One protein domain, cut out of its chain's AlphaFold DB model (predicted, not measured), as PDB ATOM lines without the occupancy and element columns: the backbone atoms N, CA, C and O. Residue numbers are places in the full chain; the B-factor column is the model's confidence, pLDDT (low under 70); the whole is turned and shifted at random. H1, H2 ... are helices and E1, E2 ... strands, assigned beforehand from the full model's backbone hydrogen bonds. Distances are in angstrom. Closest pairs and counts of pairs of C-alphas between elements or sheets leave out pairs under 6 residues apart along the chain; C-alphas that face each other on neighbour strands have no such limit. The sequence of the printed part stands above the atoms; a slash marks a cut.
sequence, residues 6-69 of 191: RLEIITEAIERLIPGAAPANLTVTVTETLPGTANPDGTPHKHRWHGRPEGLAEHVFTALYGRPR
ATOM      1  N   ARG A   6     162.076 174.225 215.490       92.38
ATOM      2  CA  ARG A   6     161.982 175.635 215.898       92.38
ATOM      3  C   ARG A   6     163.153 176.464 215.368       92.38
ATOM      4  O   ARG A   6     162.947 177.609 214.983       92.38
ATOM      5  N   LEU A   7     164.360 175.895 215.324       91.00
ATOM      6  CA  LEU A   7     165.530 176.565 214.746       91.00
ATOM      7  C   LEU A   7     165.374 176.725 213.227       91.00
ATOM      8  O   LEU A   7     165.715 177.776 212.688       91.00
ATOM      9  N   GLU A   8     164.808 175.719 212.555       92.12
ATOM     10  CA  GLU A   8     164.488 175.794 211.123       92.12
ATOM     11  C   GLU A   8     163.486 176.919 210.838       92.12
ATOM     12  O   GLU A   8     163.755 177.758 209.983       92.12
ATOM     13  N   ILE A   9     162.405 177.014 211.624       94.62
ATOM     14  CA  ILE A   9     161.408 178.090 211.494       94.62
ATOM     15  C   ILE A   9     162.048 179.476 211.670       94.62
ATOM     16  O   ILE A   9     161.756 180.382 210.894       94.62
ATOM     17  N   ILE A  10     162.920 179.660 212.669       92.56
ATOM     18  CA  ILE A  10     163.600 180.949 212.892       92.56
ATOM     19  C   ILE A  10     164.528 181.281 211.716       92.56
ATOM     20  O   ILE A  10     164.541 182.419 211.252       92.56
ATOM     21  N   THR A  11     165.279 180.295 211.218       91.88
ATOM     22  CA  THR A  11     166.201 180.478 210.085       91.88
ATOM     23  C   THR A  11     165.436 180.877 208.825       91.88
ATOM     24  O   THR A  11     165.735 181.904 208.221       91.88
ATOM     25  N   GLU A  12     164.383 180.131 208.484       92.25
ATOM     26  CA  GLU A  12     163.523 180.398 207.328       92.25
ATOM     27  C   GLU A  12     162.830 181.765 207.437       92.25
ATOM     28  O   GLU A  12     162.701 182.489 206.447       92.25
ATOM     29  N   ALA A  13     162.412 182.155 208.647       93.19
ATOM     30  CA  ALA A  13     161.842 183.474 208.891       93.19
ATOM     31  C   ALA A  13     162.854 184.594 208.607       93.19
ATOM     32  O   ALA A  13     162.493 185.568 207.948       93.19
ATOM     33  N   ILE A  14     164.110 184.451 209.051       91.12
ATOM     34  CA  ILE A  14     165.179 185.433 208.802       91.12
ATOM     35  C   ILE A  14     165.499 185.521 207.305       91.12
ATOM     36  O   ILE A  14     165.596 186.623 206.767       91.12
ATOM     37  N   GLU A  15     165.621 184.384 206.619       91.00
ATOM     38  CA  GLU A  15     165.901 184.340 205.177       91.00
ATOM     39  C   GLU A  15     164.800 185.015 204.345       91.00
ATOM     40  O   GLU A  15     165.085 185.675 203.346       91.00
ATOM     41  N   ARG A  16     163.537 184.908 204.775       92.50
ATOM     42  CA  ARG A  16     162.384 185.512 204.088       92.50
ATOM     43  C   ARG A  16     162.192 187.007 204.334       92.50
ATOM     44  O   ARG A  16     161.358 187.605 203.655       92.50
ATOM     45  N   LEU A  17     162.946 187.628 205.244       89.75
ATOM     46  CA  LEU A  17     162.843 189.072 205.497       89.75
ATOM     47  C   LEU A  17     163.207 189.921 204.269       89.75
ATOM     48  O   LEU A  17     162.745 191.056 204.163       89.75
ATOM     49  N   ILE A  18     164.010 189.385 203.343       83.44
ATOM     50  CA  ILE A  18     164.394 190.055 202.095       83.44
ATOM     51  C   ILE A  18     163.934 189.191 200.910       83.44
ATOM     52  O   ILE A  18     164.661 188.291 200.478       83.44
ATOM     53  N   PRO A  19     162.726 189.435 200.364       84.31
ATOM     54  CA  PRO A  19     162.201 188.660 199.246       84.31
ATOM     55  C   PRO A  19     163.141 188.677 198.033       84.31
ATOM     56  O   PRO A  19     163.585 189.736 197.595       84.31
ATOM     57  N   GLY A  20     163.422 187.498 197.470       82.75
ATOM     58  CA  GLY A  20     164.244 187.340 196.263       82.75
ATOM     59  C   GLY A  20     165.755 187.233 196.499       82.75
ATOM     60  O   GLY A  20     166.497 187.030 195.539       82.75
ATOM     61  N   ALA A  21     166.227 187.324 197.745       84.25
ATOM     62  CA  ALA A  21     167.628 187.068 198.059       84.25
ATOM     63  C   ALA A  21     167.951 185.563 198.039       84.25
ATOM     64  O   ALA A  21     167.165 184.737 198.500       84.25
ATOM     65  N   ALA A  22     169.131 185.202 197.527       87.75
ATOM     66  CA  ALA A  22     169.653 183.843 197.638       87.75
ATOM     67  C   ALA A  22     170.215 183.628 199.059       87.75
ATOM     68  O   ALA A  22     171.140 184.359 199.427       87.75
ATOM     69  N   PRO A  23     169.739 182.633 199.835       83.62
ATOM     70  CA  PRO A  23     170.153 182.435 201.228       83.62
ATOM     71  C   PRO A  23     171.667 182.371 201.442       83.62
ATOM     72  O   PRO A  23     172.198 182.985 202.361       83.62
ATOM     73  N   ALA A  24     172.391 181.733 200.518       85.56
ATOM     74  CA  ALA A  24     173.847 181.601 200.582       85.56
ATOM     75  C   ALA A  24     174.614 182.941 200.534       85.56
ATOM     76  O   ALA A  24     175.769 182.995 200.950       85.56
ATOM     77  N   ASN A  25     173.979 184.006 200.034       88.25
ATOM     78  CA  ASN A  25     174.566 185.339 199.884       88.25
ATOM     79  C   ASN A  25     174.002 186.348 200.894       88.25
ATOM     80  O   ASN A  25     174.327 187.533 200.820       88.25
ATOM     81  N   LEU A  26     173.129 185.908 201.804       87.81
ATOM     82  CA  LEU A  26     172.572 186.773 202.830       87.81
ATOM     83  C   LEU A  26     173.579 186.979 203.960       87.81
ATOM     84  O   LEU A  26     174.141 186.037 204.519       87.81
ATOM     85  N   THR A  27     173.728 188.237 204.354       89.31
ATOM     86  CA  THR A  27     174.446 188.624 205.565       89.31
ATOM     87  C   THR A  27     173.531 189.493 206.398       89.31
ATOM     88  O   THR A  27     172.902 190.423 205.892       89.31
ATOM     89  N   VAL A  28     173.458 189.204 207.689       89.44
ATOM     90  CA  VAL A  28     172.600 189.920 208.622       89.44
ATOM     91  C   VAL A  28     173.464 190.763 209.541       89.44
ATOM     92  O   VAL A  28     174.498 190.321 210.041       89.44
ATOM     93  N   THR A  29     173.043 192.008 209.751       92.75
ATOM     94  CA  THR A  29     173.632 192.899 210.747       92.75
ATOM     95  C   THR A  29     172.555 193.278 211.745       92.75
ATOM     96  O   THR A  29     171.563 193.895 211.367       92.75
ATOM     97  N   VAL A  30     172.767 192.948 213.015       90.31
ATOM     98  CA  VAL A  30     171.890 193.361 214.113       90.31
ATOM     99  C   VAL A  30     172.587 194.477 214.868       90.31
ATOM    100  O   VAL A  30     173.751 194.349 215.242       90.31
ATOM    101  N   THR A  31     171.889 195.594 215.048       92.06
ATOM    102  CA  THR A  31     172.366 196.702 215.876       92.06
ATOM    103  C   THR A  31     171.398 196.877 217.027       92.06
ATOM    104  O   THR A  31     170.248 197.254 216.820       92.06
ATOM    105  N   GLU A  32     171.872 196.601 218.229       89.06
ATOM    106  CA  GLU A  32     171.138 196.832 219.461       89.06
ATOM    107  C   GLU A  32     171.593 198.161 220.063       89.06
ATOM    108  O   GLU A  32     172.788 198.458 220.110       89.06
ATOM    109  N   THR A  33     170.635 198.977 220.501       90.50
ATOM    110  CA  THR A  33     170.904 200.217 221.234       90.50
ATOM    111  C   THR A  33     170.272 200.093 222.607       90.50
ATOM    112  O   THR A  33     169.052 199.991 222.711       90.50
ATOM    113  N   LEU A  34     171.101 200.095 223.647       83.44
ATOM    114  CA  LEU A  34     170.644 199.993 225.029       83.44
ATOM    115  C   LEU A  34     170.402 201.406 225.585       83.44
ATOM    116  O   LEU A  34     171.344 202.203 225.678       83.44
ATOM    117  N   PRO A  35     169.155 201.770 225.931       82.38
ATOM    118  CA  PRO A  35     168.886 203.047 226.575       82.38
ATOM    119  C   PRO A  35     169.505 203.071 227.982       82.38
ATOM    120  O   PRO A  35     169.392 202.111 228.737       82.38
ATOM    121  N   GLY A  36     170.153 204.182 228.344       85.62
ATOM    122  CA  GLY A  36     170.751 204.382 229.673       85.62
ATOM    123  C   GLY A  36     172.217 203.960 229.811       85.62
ATOM    124  O   GLY A  36     172.846 204.299 230.808       85.62
ATOM    125  N   THR A  37     172.798 203.302 228.808       82.12
ATOM    126  CA  THR A  37     174.243 203.045 228.730       82.12
ATOM    127  C   THR A  37     174.849 204.007 227.718       82.12
ATOM    128  O   THR A  37     174.854 203.719 226.523       82.12
ATOM    129  N   ALA A  38     175.290 205.180 228.168       88.19
ATOM    130  CA  ALA A  38     176.050 206.095 227.324       88.19
ATOM    131  C   ALA A  38     177.549 205.803 227.455       88.19
ATOM    132  O   ALA A  38     178.050 205.544 228.550       88.19
ATOM    133  N   ASN A  39     178.260 205.867 226.336       84.12
ATOM    134  CA  ASN A  39     179.712 205.967 226.315       84.12
ATOM    135  C   ASN A  39     180.163 207.275 227.003       84.12
ATOM    136  O   ASN A  39     179.355 208.194 227.166       84.12
ATOM    137  N   PRO A  40     181.452 207.417 227.365       91.38
ATOM    138  CA  PRO A  40     181.981 208.653 227.956       91.38
ATOM    139  C   PRO A  40     181.751 209.916 227.107       91.38
ATOM    140  O   PRO A  40     181.746 211.020 227.639       91.38
ATOM    141  N   ASP A  41     181.543 209.754 225.799       92.50
ATOM    142  CA  ASP A  41     181.225 210.827 224.850       92.50
ATOM    143  C   ASP A  41     179.721 211.176 224.773       92.50
ATOM    144  O   ASP A  41     179.319 212.022 223.976       92.50
ATOM    145  N   GLY A  42     178.879 210.530 225.587       89.69
ATOM    146  CA  GLY A  42     177.430 210.731 225.619       89.69
ATOM    147  C   GLY A  42     176.654 209.977 224.533       89.69
ATOM    148  O   GLY A  42     175.424 210.061 224.501       89.69
ATOM    149  N   THR A  43     177.318 209.222 223.653       89.62
ATOM    150  CA  THR A  43     176.633 208.420 222.630       89.62
ATOM    151  C   THR A  43     176.053 207.132 223.228       89.62
ATOM    152  O   THR A  43     176.692 206.515 224.082       89.62
ATOM    153  N   PRO A  44     174.855 206.675 222.809       88.56
ATOM    154  CA  PRO A  44     174.314 205.396 223.261       88.56
ATOM    155  C   PRO A  44     175.243 204.238 222.888       88.56
ATOM    156  O   PRO A  44     175.692 204.147 221.742       88.56
ATOM    157  N   HIS A  45     175.479 203.330 223.831       86.19
ATOM    158  CA  HIS A  45     176.221 202.102 223.585       86.19
ATOM    159  C   HIS A  45     175.470 201.264 222.548       86.19
ATOM    160  O   HIS A  45     174.277 200.972 222.692       86.19
ATOM    161  N   LYS A  46     176.175 200.898 221.475       90.94
ATOM    162  CA  LYS A  46     175.637 200.079 220.391       90.94
ATOM    163  C   LYS A  46     176.372 198.757 220.357       90.94
ATOM    164  O   LYS A  46     177.578 198.729 220.122       90.94
ATOM    165  N   HIS A  47     175.638 197.668 220.528       87.94
ATOM    166  CA  HIS A  47     176.162 196.345 220.218       87.94
ATOM    167  C   HIS A  47     175.842 196.028 218.768       87.94
ATOM    168  O   HIS A  47     174.696 196.126 218.329       87.94
ATOM    169  N   ARG A  48     176.878 195.671 218.010       91.94
ATOM    170  CA  ARG A  48     176.734 195.271 216.618       91.94
ATOM    171  C   ARG A  48     177.134 193.817 216.476       91.94
ATOM    172  O   ARG A  48     178.257 193.447 216.804       91.94
ATOM    173  N   TRP A  49     176.220 193.025 215.944       90.69
ATOM    174  CA  TRP A  49     176.474 191.652 215.540       90.69
ATOM    175  C   TRP A  49     176.375 191.545 214.016       90.69
ATOM    176  O   TRP A  49     175.535 192.202 213.395       90.69
ATOM    177  N   HIS A  50     177.247 190.741 213.412       93.50
ATOM    178  CA  HIS A  50     177.294 190.513 211.972       93.50
ATOM    179  C   HIS A  50     177.569 189.038 211.681       93.50
ATOM    180  O   HIS A  50     178.479 188.456 212.269       93.50
ATOM    181  N   GLY A  51     176.809 188.440 210.766       93.19
ATOM    182  CA  GLY A  51     176.970 187.033 210.418       93.19
ATOM    183  C   GLY A  51     175.942 186.546 209.404       93.19
ATOM    184  O   GLY A  51     175.246 187.337 208.769       93.19
ATOM    185  N   ARG A  52     175.858 185.227 209.240       94.25
ATOM    186  CA  ARG A  52     174.873 184.586 208.359       94.25
ATOM    187  C   ARG A  52     173.523 184.385 209.067       94.25
ATOM    188  O   ARG A  52     173.510 184.361 210.302       94.25
ATOM    189  N   PRO A  53     172.411 184.217 208.327       92.81
ATOM    190  CA  PRO A  53     171.096 183.932 208.901       92.81
ATOM    191  C   PRO A  53     171.096 182.805 209.938       92.81
ATOM    192  O   PRO A  53     170.473 182.955 210.986       92.81
ATOM    193  N   GLU A  54     171.850 181.727 209.712       90.44
ATOM    194  CA  GLU A  54     171.903 180.574 210.617       90.44
ATOM    195  C   GLU A  54     172.507 180.946 211.976       90.44
ATOM    196  O   GLU A  54     171.972 180.591 213.023       90.44
ATOM    197  N   GLY A  55     173.583 181.737 211.980       89.69
ATOM    198  CA  GLY A  55     174.223 182.190 213.218       89.69
ATOM    199  C   GLY A  55     173.348 183.156 214.025       89.69
ATOM    200  O   GLY A  55     173.409 183.167 215.259       89.69
ATOM    201  N   LEU A  56     172.509 183.952 213.345       92.69
ATOM    202  CA  LEU A  56     171.510 184.781 214.018       92.69
ATOM    203  C   LEU A  56     170.373 183.919 214.569       92.69
ATOM    204  O   LEU A  56     169.946 184.128 215.703       92.69
ATOM    205  N   ALA A  57     169.906 182.943 213.790       92.06
ATOM    206  CA  ALA A  57     168.870 182.017 214.218       92.06
ATOM    207  C   ALA A  57     169.290 181.255 215.479       92.06
ATOM    208  O   ALA A  57     168.499 181.145 216.412       92.06
ATOM    209  N   GLU A  58     170.548 180.812 215.562       90.31
ATOM    210  CA  GLU A  58     171.113 180.190 216.763       90.31
ATOM    211  C   GLU A  58     171.134 181.135 217.972       90.31
ATOM    212  O   GLU A  58     170.801 180.712 219.083       90.31
ATOM    213  N   HIS A  59     171.480 182.413 217.781       89.56
ATOM    214  CA  HIS A  59     171.429 183.420 218.849       89.56
ATOM    215  C   HIS A  59     170.001 183.641 219.353       89.56
ATOM    216  O   HIS A  59     169.762 183.587 220.560       89.56
ATOM    217  N   VAL A  60     169.048 183.846 218.440       90.94
ATOM    218  CA  VAL A  60     167.626 184.034 218.767       90.94
ATOM    219  C   VAL A  60     167.072 182.793 219.464       90.94
ATOM    220  O   VAL A  60     166.438 182.901 220.509       90.94
ATOM    221  N   PHE A  61     167.366 181.604 218.938       91.88
ATOM    222  CA  PHE A  61     166.971 180.340 219.548       91.88
ATOM    223  C   PHE A  61     167.541 180.206 220.964       91.88
ATOM    224  O   PHE A  61     166.807 179.874 221.891       91.88
ATOM    225  N   THR A  62     168.830 180.506 221.149       90.88
ATOM    226  CA  THR A  62     169.500 180.433 222.455       90.88
ATOM    227  C   THR A  62     168.900 181.419 223.454       90.88
ATOM    228  O   THR A  62     168.732 181.072 224.620       90.88
ATOM    229  N   ALA A  63     168.541 182.627 223.016       88.06
ATOM    230  CA  ALA A  63     167.894 183.620 223.867       88.06
ATOM    231  C   ALA A  63     166.472 183.198 224.283       88.06
ATOM    232  O   ALA A  63     166.085 183.403 225.431       88.06
ATOM    233  N   LEU A  64     165.706 182.588 223.372       90.94
ATOM    234  CA  LEU A  64     164.318 182.183 223.619       90.94
ATOM    235  C   LEU A  64     164.191 180.873 224.406       90.94
ATOM    236  O   LEU A  64     163.297 180.735 225.238       90.94
ATOM    237  N   TYR A  65     165.052 179.897 224.122       90.31
ATOM    238  CA  TYR A  65     164.907 178.520 224.606       90.31
ATOM    239  C   TYR A  65     166.089 178.044 225.456       90.31
ATOM    240  O   TYR A  65     166.083 176.912 225.941       90.31
ATOM    241  N   GLY A  66     167.096 178.898 225.651       89.12
ATOM    242  CA  GLY A  66     168.382 178.510 226.211       89.12
ATOM    243  C   GLY A  66     169.261 177.798 225.185       89.12
ATOM    244  O   GLY A  66     168.829 177.409 224.097       89.12
ATOM    245  N   ARG A  67     170.535 177.602 225.538       80.75
ATOM    246  CA  ARG A  67     171.445 176.807 224.711       80.75
ATOM    247  C   ARG A  67     170.913 175.370 224.676       80.75
ATOM    248  O   ARG A  67     170.638 174.836 225.757       80.75
ATOM    249  N   PRO A  68     170.785 174.731 223.496       69.88
ATOM    250  CA  PRO A  68     170.497 173.307 223.436       69.88
ATOM    251  C   PRO A  68     171.466 172.600 224.375       69.88
ATOM    252  O   PRO A  68     172.682 172.795 224.267       69.88
ATOM    253  N   ARG A  69     170.944 171.836 225.342       68.81
ATOM    254  CA  ARG A  69     171.828 170.987 226.135       68.81
ATOM    255  C   ARG A  69     172.549 170.089 225.133       68.81
ATOM    256  O   ARG A  69     171.860 169.496 224.294       68.81
TER     257      ARG A  69
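What this domain is: This is residues 6 to 69 of the 191 residues of an uncharacterized protein of Streptomyces sp. BK042 (UniProt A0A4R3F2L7). A long two-stranded hairpin, E1 and E2, reaches out as an arm from a pair of packed helices, H1 and H2. H2 starts at the base of the hairpin, only one residue after E2, and leads away from it, while H1 packs on H2 and a long loop, residues 16 to 27, joins H1 back to E1. The printed part has 64 residues with two named helices and two named strands, in the order H1, E1, E2, H2; the sheet order is E1 - E2, antiparallel, and the class is mixed, helices and strands. The whole is loose, with a radius of gyration of the C-alphas of 14.6 A, and flat, spanning 40 by 33 by 14 A.

How they stand to each other: The sheet is the hairpin of E1, residues 28 to 38, and E2, residues 44 to 51. The strands are antiparallel, with 162 degrees between their directions. N 30 and O 49 are 2.9 A apart, and N 45 and O 37 are 2.8 A apart, both within hydrogen-bond range. E1 bends by 88 degrees at residue 35. The closest C-alphas of E1 and H2, residues 53 to 65, are those of Val 28 and Pro 53, 6.2 A apart. H1, residues 6 to 15, and H2 touch, the closest C-alphas being those of Thr 11 and Ala 57, 5.2 A apart. Their lines stand at a steep tilt of 42 degrees, and they run opposite ways. H1 and E2 are apart. In H1 and H2 every O i to N i+4 pair is within hydrogen-bond range.

Where its parts are: E1 is 25.0 A from first to last C-alpha, beginning with C-alpha 28 at (172.600, 189.920, 208.622). E2 is 22.6 A long and ends with C-alpha 51 at (176.970, 187.033, 210.418). H2 measures 17.7 A and ends with C-alpha 65 at (164.907, 178.520, 224.606). H1 measures 14.4 A, and its C-alpha 6 is at (161.982, 175.635, 215.898).

The domain as a whole: The two C-alphas farthest apart are those of Gly 20 and Pro 40, at 42.1 A; the C-alphas of Arg 6 and Arg 69, the first and last printed, are 14.9 A apart. The printed part has no cut. The link from H1 to E1, 12 residues, is long; the links from E1 to E2 and from E2 to H2 are tight. The mean pLDDT of the printed part is 88.8, and residues 68 to 69 are under 70.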